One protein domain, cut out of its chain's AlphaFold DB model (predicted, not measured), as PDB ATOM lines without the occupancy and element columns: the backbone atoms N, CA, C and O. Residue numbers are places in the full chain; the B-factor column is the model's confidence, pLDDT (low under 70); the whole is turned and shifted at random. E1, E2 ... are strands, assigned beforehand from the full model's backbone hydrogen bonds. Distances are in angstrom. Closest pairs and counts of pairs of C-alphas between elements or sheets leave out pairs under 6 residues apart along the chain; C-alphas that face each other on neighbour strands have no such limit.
ATOM      1  N   ILE A  25      38.466  -9.742 -27.330       81.69
ATOM      2  CA  ILE A  25      38.329 -11.189 -27.207       81.69
ATOM      3  C   ILE A  25      38.895 -11.808 -28.468       81.69
ATOM      4  O   ILE A  25      38.502 -11.452 -29.573       81.69
ATOM      5  N   THR A  26      39.812 -12.758 -28.296       88.50
ATOM      6  CA  THR A  26      40.294 -13.593 -29.396       88.50
ATOM      7  C   THR A  26      39.792 -15.018 -29.223       88.50
ATOM      8  O   THR A  26      39.966 -15.628 -28.166       88.50
ATOM      9  N   THR A  27      39.202 -15.552 -30.284       88.06
ATOM     10  CA  THR A  27      38.670 -16.914 -30.355       88.06
ATOM     11  C   THR A  27      39.321 -17.625 -31.528       88.06
ATOM     12  O   THR A  27      39.421 -17.062 -32.610       88.06
ATOM     13  N   THR A  28      39.782 -18.858 -31.336       90.56
ATOM     14  CA  THR A  28      40.296 -19.696 -32.430       90.56
ATOM     15  C   THR A  28      39.450 -20.953 -32.514       90.56
ATOM     16  O   THR A  28      39.172 -21.555 -31.478       90.56
ATOM     17  N   SER A  29      39.036 -21.321 -33.728       89.31
ATOM     18  CA  SER A  29      38.220 -22.505 -33.980       89.31
ATOM     19  C   SER A  29      38.917 -23.779 -33.489       89.31
ATOM     20  O   SER A  29      40.149 -23.844 -33.487       89.31
ATOM     21  N   PRO A  30      38.168 -24.842 -33.141       90.06
ATOM     22  CA  PRO A  30      38.757 -26.085 -32.633       90.06
ATOM     23  C   PRO A  30      39.775 -26.745 -33.576       90.06
ATOM     24  O   PRO A  30      40.679 -27.445 -33.128       90.06
ATOM     25  N   ASP A  31      39.632 -26.534 -34.885       89.50
ATOM     26  CA  ASP A  31      40.532 -27.056 -35.915       89.50
ATOM     27  C   ASP A  31      41.658 -26.081 -36.309       89.50
ATOM     28  O   ASP A  31      42.398 -26.354 -37.253       89.50
ATOM     29  N   ASN A  32      41.794 -24.950 -35.604       89.06
ATOM     30  CA  ASN A  32      42.732 -23.857 -35.888       89.06
ATOM     31  C   ASN A  32      42.608 -23.267 -37.305       89.06
ATOM     32  O   ASN A  32      43.528 -22.605 -37.791       89.06
ATOM     33  N   SER A  33      41.487 -23.505 -37.991       89.19
ATOM     34  CA  SER A  33      41.252 -23.002 -39.346       89.19
ATOM     35  C   SER A  33      40.819 -21.538 -39.378       89.19
ATOM     36  O   SER A  33      40.925 -20.908 -40.433       89.19
ATOM     37  N   LEU A  34      40.360 -20.991 -38.250       89.81
ATOM     38  CA  LEU A  34      39.801 -19.650 -38.136       89.81
ATOM     39  C   LEU A  34      40.181 -19.012 -36.794       89.81
ATOM     40  O   LEU A  34      40.025 -19.625 -35.743       89.81
ATOM     41  N   THR A  35      40.615 -17.759 -36.830       91.94
ATOM     42  CA  THR A  35      40.800 -16.905 -35.655       91.94
ATOM     43  C   THR A  35      39.929 -15.665 -35.806       91.94
ATOM     44  O   THR A  35      39.939 -15.027 -36.857       91.94
ATOM     45  N   MET A  36      39.190 -15.314 -34.762       90.19
ATOM     46  CA  MET A  36      38.356 -14.119 -34.679       90.19
ATOM     47  C   MET A  36      38.843 -13.229 -33.542       90.19
ATOM     48  O   MET A  36      39.237 -13.735 -32.492       90.19
ATOM     49  N   THR A  37      38.791 -11.919 -33.751       89.38
ATOM     50  CA  THR A  37      39.114 -10.914 -32.740       89.38
ATOM     51  C   THR A  37      38.085  -9.794 -32.791       89.38
ATOM     52  O   THR A  37      37.914  -9.171 -33.840       89.38
ATOM     53  N   HIS A  38      37.410  -9.521 -31.680       84.75
ATOM     54  CA  HIS A  38      36.345  -8.516 -31.584       84.75
ATOM     55  C   HIS A  38      36.293  -7.891 -30.192       84.75
ATOM     56  O   HIS A  38      36.872  -8.412 -29.239       84.75
ATOM     57  N   ASN A  39      35.596  -6.765 -30.072       77.19
ATOM     58  CA  ASN A  39      35.533  -6.005 -28.832       77.19
ATOM     59  C   ASN A  39      34.280  -6.372 -28.020       77.19
ATOM     60  O   ASN A  39      33.162  -6.362 -28.525       77.19
ATOM     61  N   HIS A  40      34.473  -6.676 -26.735       64.31
ATOM     62  CA  HIS A  40      33.405  -7.071 -25.808       64.31
ATOM     63  C   HIS A  40      32.599  -5.888 -25.231       64.31
ATOM     64  O   HIS A  40      31.520  -6.087 -24.683       64.31
ATOM     65  N   GLN A  41      33.114  -4.652 -25.280       56.50
ATOM     66  CA  GLN A  41      32.541  -3.492 -24.572       56.50
ATOM     67  C   GLN A  41      32.007  -2.372 -25.469       56.50
ATOM     68  O   GLN A  41      31.562  -1.348 -24.938       56.50
ATOM     69  N   SER A  42      32.023  -2.491 -26.798       52.66
ATOM     70  CA  SER A  42      31.306  -1.494 -27.593       52.66
ATOM     71  C   SER A  42      29.814  -1.719 -27.386       52.66
ATOM     72  O   SER A  42      29.261  -2.678 -27.908       52.66
ATOM     73  N   GLY A  43      29.180  -0.860 -26.580       55.00
ATOM     74  CA  GLY A  43      27.736  -0.891 -26.362       55.00
ATOM     75  C   GLY A  43      27.014  -1.135 -27.683       55.00
ATOM     76  O   GLY A  43      27.355  -0.491 -28.676       55.00
ATOM     77  N   CYS A  44      26.097  -2.105 -27.670       58.16
ATOM     78  CA  CYS A  44      25.540  -2.729 -28.863       58.16
ATOM     79  C   CYS A  44      25.244  -1.696 -29.952       58.16
ATOM     80  O   CYS A  44      24.321  -0.884 -29.831       58.16
ATOM     81  N   SER A  45      26.083  -1.662 -30.986       60.12
ATOM     82  CA  SER A  45      25.991  -0.642 -32.028       60.12
ATOM     83  C   SER A  45      25.903  -1.317 -33.379       60.12
ATOM     84  O   SER A  45      26.874  -1.416 -34.131       60.12
ATOM     85  N   SER A  46      24.686  -1.787 -33.662       63.50
ATOM     86  CA  SER A  46      24.379  -2.550 -34.863       63.50
ATOM     87  C   SER A  46      24.849  -1.832 -36.135       63.50
ATOM     88  O   SER A  46      24.744  -0.612 -36.289       63.50
ATOM     89  N   GLY A  47      25.426  -2.606 -37.051       65.75
ATOM     90  CA  GLY A  47      25.938  -2.132 -38.335       65.75
ATOM     91  C   GLY A  47      27.344  -1.526 -38.301       65.75
ATOM     92  O   GLY A  47      27.849  -1.143 -39.359       65.75
ATOM     93  N   LYS A  48      28.010  -1.445 -37.142       75.25
ATOM     94  CA  LYS A  48      29.422  -1.036 -37.061       75.25
ATOM     95  C   LYS A  48      30.361  -2.237 -37.111       75.25
ATOM     96  O   LYS A  48      30.024  -3.335 -36.676       75.25
ATOM     97  N   ILE A  49      31.561  -2.005 -37.644       80.81
ATOM     98  CA  ILE A  49      32.661  -2.970 -37.554       80.81
ATOM     99  C   ILE A  49      33.030  -3.105 -36.077       80.81
ATOM    100  O   ILE A  49      33.395  -2.115 -35.445       80.81
ATOM    101  N   ASN A  50      32.942  -4.326 -35.561       82.56
ATOM    102  CA  ASN A  50      33.242  -4.674 -34.177       82.56
ATOM    103  C   ASN A  50      34.280  -5.812 -34.089       82.56
ATOM    104  O   ASN A  50      34.527  -6.393 -33.046       82.56
ATOM    105  N   GLY A  51      34.941  -6.153 -35.191       87.00
ATOM    106  CA  GLY A  51      36.013  -7.132 -35.139       87.00
ATOM    107  C   GLY A  51      36.532  -7.530 -36.498       87.00
ATOM    108  O   GLY A  51      36.164  -6.967 -37.532       87.00
ATOM    109  N   THR A  52      37.390  -8.535 -36.482       89.06
ATOM    110  CA  THR A  52      37.985  -9.148 -37.659       89.06
ATOM    111  C   THR A  52      38.015 -10.659 -37.507       89.06
ATOM    112  O   THR A  52      37.984 -11.193 -36.401       89.06
ATOM    113  N   TYR A  53      38.087 -11.352 -38.634       89.31
ATOM    114  CA  TYR A  53      38.390 -12.774 -38.675       89.31
ATOM    115  C   TYR A  53      39.519 -13.027 -39.670       89.31
ATOM    116  O   TYR A  53      39.719 -12.263 -40.616       89.31
ATOM    117  N   LYS A  54      40.243 -14.121 -39.465       89.50
ATOM    118  CA  LYS A  54      41.315 -14.592 -40.333       89.50
ATOM    119  C   LYS A  54      41.288 -16.111 -40.411       89.50
ATOM    120  O   LYS A  54      41.252 -16.781 -39.386       89.50
ATOM    121  N   THR A  55      41.349 -16.653 -41.618       87.19
ATOM    122  CA  THR A  55      41.458 -18.089 -41.865       87.19
ATOM    123  C   THR A  55      42.920 -18.516 -41.979       87.19
ATOM    124  O   THR A  55      43.805 -17.719 -42.313       87.19
ATOM    125  N   ALA A  56      43.187 -19.802 -41.758       84.19
ATOM    126  CA  ALA A  56      44.512 -20.399 -41.932       84.19
ATOM    127  C   ALA A  56      45.050 -20.270 -43.372       84.19
ATOM    128  O   ALA A  56      46.260 -20.253 -43.581       84.19
ATOM    129  N   PHE A  57      44.160 -20.124 -44.358       78.19
ATOM    130  CA  PHE A  57      44.513 -19.935 -45.769       78.19
ATOM    131  C   PHE A  57      44.768 -18.467 -46.146       78.19
ATOM    132  O   PHE A  57      45.015 -18.168 -47.311       78.19
ATOM    133  N   GLY A  58      44.729 -17.547 -45.176       77.44
ATOM    134  CA  GLY A  58      45.070 -16.136 -45.368       77.44
ATOM    135  C   GLY A  58      43.904 -15.233 -45.767       77.44
ATOM    136  O   GLY A  58      44.112 -14.030 -45.895       77.44
ATOM    137  N   ILE A  59      42.689 -15.771 -45.912       79.62
ATOM    138  CA  ILE A  59      41.480 -14.956 -46.084       79.62
ATOM    139  C   ILE A  59      41.196 -14.249 -44.764       79.62
ATOM    140  O   ILE A  59      41.269 -14.856 -43.699       79.62
ATOM    141  N   SER A  60      40.865 -12.968 -44.818       84.50
ATOM    142  CA  SER A  60      40.517 -12.196 -43.633       84.50
ATOM    143  C   SER A  60      39.477 -11.150 -43.966       84.50
ATOM    144  O   SER A  60      39.499 -10.575 -45.055       84.50
ATOM    145  N   GLY A  61      38.616 -10.850 -43.006       86.31
ATOM    146  CA  GLY A  61      37.587  -9.839 -43.168       86.31
ATOM    147  C   GLY A  61      37.178  -9.226 -41.845       86.31
ATOM    148  O   GLY A  61      37.841  -9.390 -40.821       86.31
ATOM    149  N   VAL A  62      36.074  -8.491 -41.890       87.69
ATOM    150  CA  VAL A  62      35.528  -7.762 -40.748       87.69
ATOM    151  C   VAL A  62      34.275  -8.445 -40.208       87.69
ATOM    152  O   VAL A  62      33.550  -9.121 -40.943       87.69
ATOM    153  N   LEU A  63      34.034  -8.250 -38.917       87.19
ATOM    154  CA  LEU A  63      32.833  -8.656 -38.201       87.19
ATOM    155  C   LEU A  63      31.991  -7.407 -37.938       87.19
ATOM    156  O   LEU A  63      32.484  -6.434 -37.369       87.19
ATOM    157  N   TYR A  64      30.733  -7.429 -38.361       85.50
ATOM    158  CA  TYR A  64      29.751  -6.380 -38.108       85.50
ATOM    159  C   TYR A  64      28.820  -6.840 -37.002       85.50
ATOM    160  O   TYR A  64      28.118  -7.827 -37.181       85.50
ATOM    161  N   GLU A  65      28.774  -6.146 -35.877       82.06
ATOM    162  CA  GLU A  65      27.784  -6.456 -34.844       82.06
ATOM    163  C   GLU A  65      26.383  -6.158 -35.395       82.06
ATOM    164  O   GLU A  65      26.154  -5.089 -35.965       82.06
ATOM    165  N   ILE A  66      25.458  -7.113 -35.304       80.19
ATOM    166  CA  ILE A  66      24.084  -6.956 -35.806       80.19
ATOM    167  C   ILE A  66      23.048  -7.002 -34.692       80.19
ATOM    168  O   ILE A  66      22.014  -6.352 -34.821       80.19
ATOM    169  N   ASP A  67      23.332  -7.732 -33.620       73.44
ATOM    170  CA  ASP A  67      22.415  -7.902 -32.504       73.44
ATOM    171  C   ASP A  67      23.190  -8.191 -31.218       73.44
ATOM    172  O   ASP A  67      24.201  -8.896 -31.258       73.44
ATOM    173  N   CYS A  68      22.697  -7.672 -30.098       69.38
ATOM    174  CA  CYS A  68      23.162  -8.042 -28.769       69.38
ATOM    175  C   CYS A  68      21.969  -8.068 -27.826       69.38
ATOM    176  O   CYS A  68      21.402  -7.029 -27.479       69.38
ATOM    177  N   GLU A  69      21.609  -9.266 -27.389       65.25
ATOM    178  CA  GLU A  69      20.598  -9.443 -26.361       65.25
ATOM    179  C   GLU A  69      21.300  -9.511 -25.001       65.25
ATOM    180  O   GLU A  69      22.023 -10.463 -24.711       65.25
ATOM    181  N   THR A  70      21.076  -8.507 -24.152       56.12
ATOM    182  CA  THR A  70      21.544  -8.494 -22.753       56.12
ATOM    183  C   THR A  70      20.492  -9.028 -21.772       56.12
ATOM    184  O   THR A  70      20.800  -9.328 -20.624       56.12
ATOM    185  N   GLU A  71      19.229  -9.185 -22.195       48.38
ATOM    186  CA  GLU A  71      18.121  -9.557 -21.296       48.38
ATOM    187  C   GLU A  71      17.906 -11.078 -21.134       48.38
ATOM    188  O   GLU A  71      17.152 -11.495 -20.252       48.38
ATOM    189  N   LYS A  72      18.554 -11.932 -21.943       44.12
ATOM    190  CA  LYS A  72      18.336 -13.401 -21.946       44.12
ATOM    191  C   LYS A  72      19.593 -14.258 -21.759       44.12
ATOM    192  O   LYS A  72      19.531 -15.479 -21.898       44.12
ATOM    193  N   GLY A  73      20.697 -13.637 -21.367       53.34
ATOM    194  CA  GLY A  73      22.033 -14.230 -21.383       53.34
ATOM    195  C   GLY A  73      22.864 -13.430 -22.364       53.34
ATOM    196  O   GLY A  73      22.459 -13.297 -23.515       53.34
ATOM    197  N   ASP A  74      23.948 -12.835 -21.874       73.50
ATOM    198  CA  ASP A  74      24.736 -11.844 -22.602       73.50
ATOM    199  C   ASP A  74      25.227 -12.454 -23.916       73.50
ATOM    200  O   ASP A  74      26.148 -13.266 -23.930       73.50
ATOM    201  N   SER A  75      24.559 -12.140 -25.024       77.75
ATOM    202  CA  SER A  75      24.896 -12.686 -26.331       77.75
ATOM    203  C   SER A  75      25.121 -11.575 -27.334       77.75
ATOM    204  O   SER A  75      24.480 -10.527 -27.281       77.75
ATOM    205  N   ALA A  76      26.042 -11.817 -28.255       81.50
ATOM    206  CA  ALA A  76      26.360 -10.910 -29.340       81.50
ATOM    207  C   ALA A  76      26.409 -11.703 -30.642       81.50
ATOM    208  O   ALA A  76      27.074 -12.735 -30.739       81.50
ATOM    209  N   THR A  77      25.693 -11.230 -31.657       86.06
ATOM    210  CA  THR A  77      25.745 -11.789 -33.004       86.06
ATOM    211  C   THR A  77      26.422 -10.806 -33.941       86.06
ATOM    212  O   THR A  77      26.048  -9.638 -34.055       86.06
ATOM    213  N   PHE A  78      27.393 -11.326 -34.678       86.88
ATOM    214  CA  PHE A  78      28.183 -10.609 -35.652       86.88
ATOM    215  C   PHE A  78      27.946 -11.208 -37.030       86.88
ATOM    216  O   PHE A  78      28.030 -12.417 -37.219       86.88
ATOM    217  N   PHE A  79      27.680 -10.371 -38.017       88.19
ATOM    218  CA  PHE A  79      27.648 -10.741 -39.418       88.19
ATOM    219  C   PHE A  79      29.038 -10.599 -40.034       88.19
ATOM    220  O   PHE A  79      29.757  -9.644 -39.746       88.19
ATOM    221  N   PHE A  80      29.401 -11.501 -40.936       87.81
ATOM    222  CA  PHE A  80      30.599 -11.347 -41.751       87.81
ATOM    223  C   PHE A  80      30.266 -11.465 -43.230       87.81
ATOM    224  O   PHE A  80      29.387 -12.229 -43.632       87.81
ATOM    225  N   MET A  81      31.021 -10.730 -44.041       83.56
ATOM    226  CA  MET A  81      31.048 -10.877 -45.489       83.56
ATOM    227  C   MET A  81      32.499 -10.824 -45.954       83.56
ATOM    228  O   MET A  81      33.215  -9.864 -45.667       83.56
ATOM    229  N   ASP A  82      32.936 -11.860 -46.657       77.50
ATOM    230  CA  ASP A  82      34.213 -11.857 -47.354       77.50
ATOM    231  C   ASP A  82      34.081 -11.119 -48.680       77.50
ATOM    232  O   ASP A  82      33.265 -11.466 -49.539       77.50
ATOM    233  N   THR A  83      34.883 -10.070 -48.817       65.25
ATOM    234  CA  THR A  83      35.001  -9.266 -50.036       65.25
ATOM    235  C   THR A  83      36.407  -9.321 -50.631       65.25
ATOM    236  O   THR A  83      36.629  -8.748 -51.697       65.25
ATOM    237  N   GLN A  84      37.347  -9.994 -49.955       64.44
ATOM    238  CA  GLN A  84      38.772 -10.047 -50.297       64.44
ATOM    239  C   GLN A  84      39.190 -11.432 -50.817       64.44
ATOM    240  O   GLN A  84      40.174 -11.534 -51.548       64.44
ATOM    241  N   GLY A  85      38.450 -12.493 -50.486       61.19
ATOM    242  CA  GLY A  85      38.578 -13.796 -51.127       61.19
ATOM    243  C   GLY A  85      38.129 -13.767 -52.589       61.19
ATOM    244  O   GLY A  85      37.287 -12.968 -53.003       61.19
ATOM    245  N   GLY A  86      38.669 -14.680 -53.402       62.00
ATOM    246  CA  GLY A  86      38.159 -14.915 -54.763       62.00
ATOM    247  C   GLY A  86      36.700 -15.408 -54.787       62.00
ATOM    248  O   GLY A  86      36.063 -15.406 -55.840       62.00
ATOM    249  N   GLU A  87      36.171 -15.804 -53.627       70.00
ATOM    250  CA  GLU A  87      34.801 -16.236 -53.377       70.00
ATOM    251  C   GLU A  87      34.052 -15.179 -52.545       70.00
ATOM    252  O   GLU A  87      34.617 -14.575 -51.639       70.00
ATOM    253  N   ARG A  88      32.763 -14.946 -52.831       78.75
ATOM    254  CA  ARG A  88      31.935 -13.974 -52.095       78.75
ATOM    255  C   ARG A  88      31.014 -14.692 -51.118       78.75
ATOM    256  O   ARG A  88      29.956 -15.178 -51.522       78.75
ATOM    257  N   CYS A  89      31.407 -14.737 -49.850       83.50
ATOM    258  CA  CYS A  89      30.745 -15.522 -48.810       83.50
ATOM    259  C   CYS A  89      30.278 -14.678 -47.645       83.50
ATOM    260  O   CYS A  89      30.893 -13.667 -47.318       83.50
ATOM    261  N   TYR A  90      29.196 -15.101 -47.005       87.69
ATOM    262  CA  TYR A  90      28.685 -14.422 -45.829       87.69
ATOM    263  C   TYR A  90      28.120 -15.398 -44.806       87.69
ATOM    264  O   TYR A  90      27.731 -16.533 -45.105       87.69
ATOM    265  N   GLY A  91      28.071 -14.936 -43.568       91.25
ATOM    266  CA  GLY A  91      27.632 -15.749 -42.457       91.25
ATOM    267  C   GLY A  91      27.522 -14.957 -41.173       91.25
ATOM    268  O   GLY A  91      27.437 -13.728 -41.186       91.25
ATOM    269  N   LYS A  92      27.500 -15.681 -40.061       91.50
ATOM    270  CA  LYS A  92      27.431 -15.089 -38.735       91.50
ATOM    271  C   LYS A  92      28.321 -15.808 -37.733       91.50
ATOM    272  O   LYS A  92      28.563 -17.009 -37.845       91.50
ATOM    273  N   MET A  93      28.743 -15.050 -36.739       90.31
ATOM    274  CA  MET A  93      29.309 -15.523 -35.493       90.31
ATOM    275  C   MET A  93      28.338 -15.157 -34.374       90.31
ATOM    276  O   MET A  93      27.881 -14.019 -34.332       90.31
ATOM    277  N   THR A  94      28.029 -16.079 -33.476       89.25
ATOM    278  CA  THR A  94      27.270 -15.774 -32.260       89.25
ATOM    279  C   THR A  94      28.129 -16.129 -31.066       89.25
ATOM    280  O   THR A  94      28.690 -17.218 -31.006       89.25
ATOM    281  N   GLU A  95      28.245 -15.211 -30.123       85.81
ATOM    282  CA  GLU A  95      28.800 -15.499 -28.814       85.81
ATOM    283  C   GLU A  95      27.713 -15.404 -27.758       85.81
ATOM    284  O   GLU A  95      26.788 -14.604 -27.871       85.81
ATOM    285  N   SER A  96      27.801 -16.250 -26.744       84.38
ATOM    286  CA  SER A  96      26.918 -16.233 -25.580       84.38
ATOM    287  C   SER A  96      27.768 -16.368 -24.332       84.38
ATOM    288  O   SER A  96      28.687 -17.186 -24.326       84.38
ATOM    289  N   TRP A  97      27.493 -15.571 -23.306       78.75
ATOM    290  CA  TRP A  97      28.306 -15.452 -22.101       78.75
ATOM    291  C   TRP A  97      27.425 -15.497 -20.853       78.75
ATOM    292  O   TRP A  97      26.260 -15.096 -20.870       78.75
ATOM    293  N   GLY A  98      27.978 -15.992 -19.744       69.19
ATOM    294  CA  GLY A  98      27.332 -15.908 -18.425       69.19
ATOM    295  C   GLY A  98      26.028 -16.707 -18.272       69.19
ATOM    296  O   GLY A  98      25.394 -16.643 -17.216       69.19
ATOM    297  N   GLY A  99      25.631 -17.476 -19.289       66.75
ATOM    298  CA  GLY A  99      24.477 -18.368 -19.258       66.75
ATOM    299  C   GLY A  99      24.714 -19.616 -18.403       66.75
ATOM    300  O   GLY A  99      25.839 -19.944 -18.024       66.75
ATOM    301  N   ARG A 100      23.635 -20.361 -18.120       64.06
ATOM    302  CA  ARG A 100      23.695 -21.637 -17.376       64.06
ATOM    303  C   ARG A 100      24.608 -22.669 -18.047       64.06
ATOM    304  O   ARG A 100      25.212 -23.481 -17.351       64.06
ATOM    305  N   ASP A 101      24.705 -22.593 -19.371       66.69
ATOM    306  CA  ASP A 101      25.479 -23.507 -20.211       66.69
ATOM    307  C   ASP A 101      26.929 -23.028 -20.437       66.69
ATOM    308  O   ASP A 101      27.688 -23.676 -21.151       66.69
ATOM    309  N   GLY A 102      27.336 -21.930 -19.786       74.44
ATOM    310  CA  GLY A 102      28.670 -21.347 -19.911       74.44
ATOM    311  C   GLY A 102      28.821 -20.425 -21.119       74.44
ATOM    312  O   GLY A 102      27.838 -20.012 -21.739       74.44
ATOM    313  N   ASP A 103      30.072 -20.081 -21.420       83.88
ATOM    314  CA  ASP A 103      30.393 -19.214 -22.546       83.88
ATOM    315  C   ASP A 103      30.505 -20.068 -23.818       83.88
ATOM    316  O   ASP A 103      31.081 -21.156 -23.793       83.88
ATOM    317  N   SER A 104      29.990 -19.600 -24.949       86.94
ATOM    318  CA  SER A 104      30.101 -20.312 -26.225       86.94
ATOM    319  C   SER A 104      30.325 -19.357 -27.386       86.94
ATOM    320  O   SER A 104      29.863 -18.218 -27.366       86.94
ATOM    321  N   THR A 105      31.042 -19.839 -28.398       89.31
ATOM    322  CA  THR A 105      31.204 -19.165 -29.684       89.31
ATOM    323  C   THR A 105      30.757 -20.111 -30.791       89.31
ATOM    324  O   THR A 105      31.189 -21.262 -30.869       89.31
ATOM    325  N   GLU A 106      29.905 -19.612 -31.671       92.00
ATOM    326  CA  GLU A 106      29.374 -20.317 -32.826       92.00
ATOM    327  C   GLU A 106      29.751 -19.585 -34.105       92.00
ATOM    328  O   GLU A 106      29.642 -18.364 -34.180       92.00
ATOM    329  N   TRP A 107      30.150 -20.331 -35.130       92.06
ATOM    330  CA  TRP A 107      30.448 -19.821 -36.464       92.06
ATOM    331  C   TRP A 107      29.609 -20.562 -37.492       92.06
ATOM    332  O   TRP A 107      29.616 -21.793 -37.541       92.06
ATOM    333  N   PHE A 108      28.922 -19.815 -38.352       92.44
ATOM    334  CA  PHE A 108      28.084 -20.370 -39.403       92.44
ATOM    335  C   PHE A 108      28.244 -19.608 -40.711       92.44
ATOM    336  O   PHE A 108      28.074 -18.391 -40.769       92.44
ATOM    337  N   THR A 109      28.456 -20.348 -41.794       89.69
ATOM    338  CA  THR A 109      28.301 -19.834 -43.155       89.69
ATOM    339  C   THR A 109      26.827 -19.893 -43.537       89.69
ATOM    340  O   THR A 109      26.213 -20.957 -43.472       89.69
ATOM    341  N   LEU A 110      26.248 -18.761 -43.930       88.00
ATOM    342  CA  LEU A 110      24.842 -18.684 -44.344       88.00
ATOM    343  C   LEU A 110      24.691 -18.901 -45.848       88.00
ATOM    344  O   LEU A 110      23.711 -19.489 -46.296       88.00
ATOM    345  N   GLY A 111      25.670 -18.454 -46.631       84.94
ATOM    346  CA  GLY A 111      25.666 -18.687 -48.062       84.94
ATOM    347  C   GLY A 111      26.769 -17.951 -48.803       84.94
ATOM    348  O   GLY A 111      27.600 -17.251 -48.223       84.94
ATOM    349  N   ALA A 112      26.730 -18.121 -50.119       84.31
ATOM    350  CA  ALA A 112      27.544 -17.390 -51.071       84.31
ATOM    351  C   ALA A 112      26.666 -16.419 -51.865       84.31
ATOM    352  O   ALA A 112      25.461 -16.632 -52.029       84.31
ATOM    353  N   VAL A 113      27.271 -15.373 -52.420       77.88
ATOM    354  CA  VAL A 113      26.653 -14.626 -53.522       77.88
ATOM    355  C   VAL A 113      26.376 -15.609 -54.677       77.88
ATOM    356  O   VAL A 113      27.175 -16.527 -54.890       77.88
ATOM    357  N   PRO A 114      25.269 -15.463 -55.434       73.88
ATOM    358  CA  PRO A 114      24.938 -16.384 -56.520       73.88
ATOM    359  C   PRO A 114      26.101 -16.593 -57.501       73.88
ATOM    360  O   PRO A 114      26.677 -15.626 -58.001       73.88
ATOM    361  N   GLY A 115      26.430 -17.860 -57.773       70.06
ATOM    362  CA  GLY A 115      27.529 -18.255 -58.664       70.06
ATOM    363  C   GLY A 115      28.878 -18.514 -57.980       70.06
ATOM    364  O   GLY A 115      29.839 -18.821 -58.678       70.06
ATOM    365  N   TYR A 116      28.955 -18.428 -56.647       70.94
ATOM    366  CA  TYR A 116      30.172 -18.676 -55.862       70.94
ATOM    367  C   TYR A 116      29.958 -19.813 -54.841       70.94
ATOM    368  O   TYR A 116      28.820 -20.162 -54.525       70.94
ATOM    369  N   GLN A 117      31.044 -20.404 -54.330       72.12
ATOM    370  CA  GLN A 117      31.030 -21.367 -53.216       72.12
ATOM    371  C   GLN A 117      31.783 -20.800 -52.009       72.12
ATOM    372  O   GLN A 117      32.505 -19.826 -52.162       72.12
ATOM    373  N   CYS A 118      31.590 -21.387 -50.822       78.00
ATOM    374  CA  CYS A 118      32.192 -20.916 -49.566       78.00
ATOM    375  C   CYS A 118      33.139 -21.920 -48.931       78.00
ATOM    376  O   CYS A 118      33.128 -22.132 -47.720       78.00
ATOM    377  N   ASN A 119      33.972 -22.548 -49.753       72.88
ATOM    378  CA  ASN A 119      34.828 -23.638 -49.299       72.88
ATOM    379  C   ASN A 119      36.003 -23.142 -48.437       72.88
ATOM    380  O   ASN A 119      36.659 -23.938 -47.768       72.88
ATOM    381  N   SER A 120      36.268 -21.835 -48.453       75.69
ATOM    382  CA  SER A 120      37.497 -21.225 -47.947       75.69
ATOM    383  C   SER A 120      37.337 -20.387 -46.664       75.69
ATOM    384  O   SER A 120      38.338 -20.025 -46.043       75.69
ATOM    385  N   ILE A 121      36.103 -20.140 -46.205       80.06
ATOM    386  CA  ILE A 121      35.794 -19.236 -45.076       80.06
ATOM    387  C   ILE A 121      35.727 -19.920 -43.694       80.06
ATOM    388  O   ILE A 121      35.196 -19.372 -42.728       80.06
ATOM    389  N   GLY A 122      36.280 -21.128 -43.589       78.94
ATOM    390  CA  GLY A 122      36.239 -21.943 -42.373       78.94
ATOM    391  C   GLY A 122      34.967 -22.787 -42.257       78.94
ATOM    392  O   GLY A 122      33.937 -22.502 -42.870       78.94
ATOM    393  N   LYS A 123      35.055 -23.875 -41.489       84.12
ATOM    394  CA  LYS A 123      33.933 -24.797 -41.273       84.12
ATOM    395  C   LYS A 123      33.002 -24.265 -40.181       84.12
ATOM    396  O   LYS A 123      33.490 -23.651 -39.236       84.12
ATOM    397  N   PRO A 124      31.689 -24.540 -40.256       88.94
ATOM    398  CA  PRO A 124      30.795 -24.266 -39.143       88.94
ATOM    399  C   PRO A 124      31.218 -25.024 -37.885       88.94
ATOM    400  O   PRO A 124      31.568 -26.206 -37.960       88.94
ATOM    401  N   PHE A 125      31.162 -24.361 -36.735       91.12
ATOM    402  CA  PHE A 125      31.441 -24.981 -35.445       91.12
ATOM    403  C   PHE A 125      30.671 -24.295 -34.321       91.12
ATOM    404  O   PHE A 125      30.273 -23.136 -34.429       91.12
ATOM    405  N   ARG A 126      30.532 -25.027 -33.218       91.88
ATOM    406  CA  ARG A 126      30.203 -24.500 -31.899       91.88
ATOM    407  C   ARG A 126      31.324 -24.900 -30.954       91.88
ATOM    408  O   ARG A 126      31.756 -26.053 -30.969       91.88
ATOM    409  N   GLN A 127      31.801 -23.952 -30.168       88.56
ATOM    410  CA  GLN A 127      32.824 -24.172 -29.162       88.56
ATOM    411  C   GLN A 127      32.353 -23.601 -27.836       88.56
ATOM    412  O   GLN A 127      32.200 -22.389 -27.700       88.56
ATOM    413  N   ASP A 128      32.179 -24.482 -26.860       87.00
ATOM    414  CA  ASP A 128      31.898 -24.088 -25.489       87.00
ATOM    415  C   ASP A 128      33.231 -23.841 -24.758       87.00
ATOM    416  O   ASP A 128      34.182 -24.627 -24.860       87.00
ATOM    417  N   ARG A 129      33.330 -22.729 -24.031       71.75
ATOM    418  CA  ARG A 129      34.435 -22.420 -23.124       71.75
ATOM    419  C   ARG A 129      33.988 -22.771 -21.713       71.75
ATOM    420  O   ARG A 129      33.247 -22.032 -21.069       71.75
ATOM    421  N   MET A 130      34.445 -23.929 -21.239       56.91
ATOM    422  CA  MET A 130      34.318 -24.278 -19.826       56.91
ATOM    423  C   MET A 130      35.186 -23.319 -19.000       56.91
ATOM    424  O   MET A 130      36.341 -23.081 -19.354       56.91
TER     425      MET A 130
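This is residues 25 to 130 of the 131 residues of an uncharacterized protein of Pseudanabaena frigida (UniProt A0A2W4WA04). One antiparallel sheet of eight strands curls round and folds back on itself into a flattened half-barrel: E1, E2 and E3 make one leaf, E5 to E8 make the other, and E4 is the hinge where the sheet turns. The leaves face each other with their strands at a slant, and the barrel is not closed, since edge strands E1 and E8 stay apart. The printed part has 106 residues, with no named helix and eight named strands; their order across the sheet, E1 E2 E3 E4 E5 E6 E7 E8, is also their order along the chain, and the class is all strand. It is compact, with a radius of gyration of the C-alphas of 13.4 A and spans of 40 by 28 by 20 A.

The sheet holds E1 (residues 25 to 28), E2 (34 to 39), E3 (49 to 55), E4 (60 to 69), E5 (74 to 81), E6 (89 to 99), E7 (102 to 112) and E8 (125 to 129). It is a meander, each strand the antiparallel neighbour of the one before, and it is twisted. Inner strands E6 and E7 form a hairpin at 167 degrees, with N 94 and O 106 2.9 A apart, within hydrogen-bond range. On one side of E6 is E5, with N 78 and O 93 at 2.8 A; E4 follows, with N 64 and O 79 at 2.8 A. E4 bends by 51 degrees at residue 66. E3 and E4 stand at 133 degrees, with N 63 and O 51 at 2.8 A. Beyond E3 come E2, with N 37 and O 52 at 2.9 A, and edge strand E1, with N 27 and O 36 at 2.9 A. Edge strand E8 pairs with E7, with N 127 and O 105 at 2.8 A. It is a folded sheet, one sheet bent back into two leaves that face each other, with 33 pairs of C-alphas within 11 A. Between the leaves, the closest C-alphas of E1 and E7 are those of Thr 27 and Thr 105, 7.8 A apart.

E1 begins at C-alpha 25, (38.329, -11.189, -27.207), and spans 10.2 A. E2 spans 17.1 A, E3 18.0 A, E4 26.5 A and E5 23.8 A. E6 spans 30.3 A, and E7 31.4 A from C-alpha 102 at (28.670, -21.347, -19.911). E8 spans 12.9 A, ending at C-alpha 129, (34.435, -22.420, -23.124).

The C-alphas farthest apart, those of Arg 100 and Gly 115, are 41.6 A apart. The printed part has no cut. The link from E7 to E8, residues 113 to 124, is long. The mean pLDDT of the printed part is 78.9; residues 40 to 47, 68 to 73, 83 to 86, 98 to 101 and 130 are under 70.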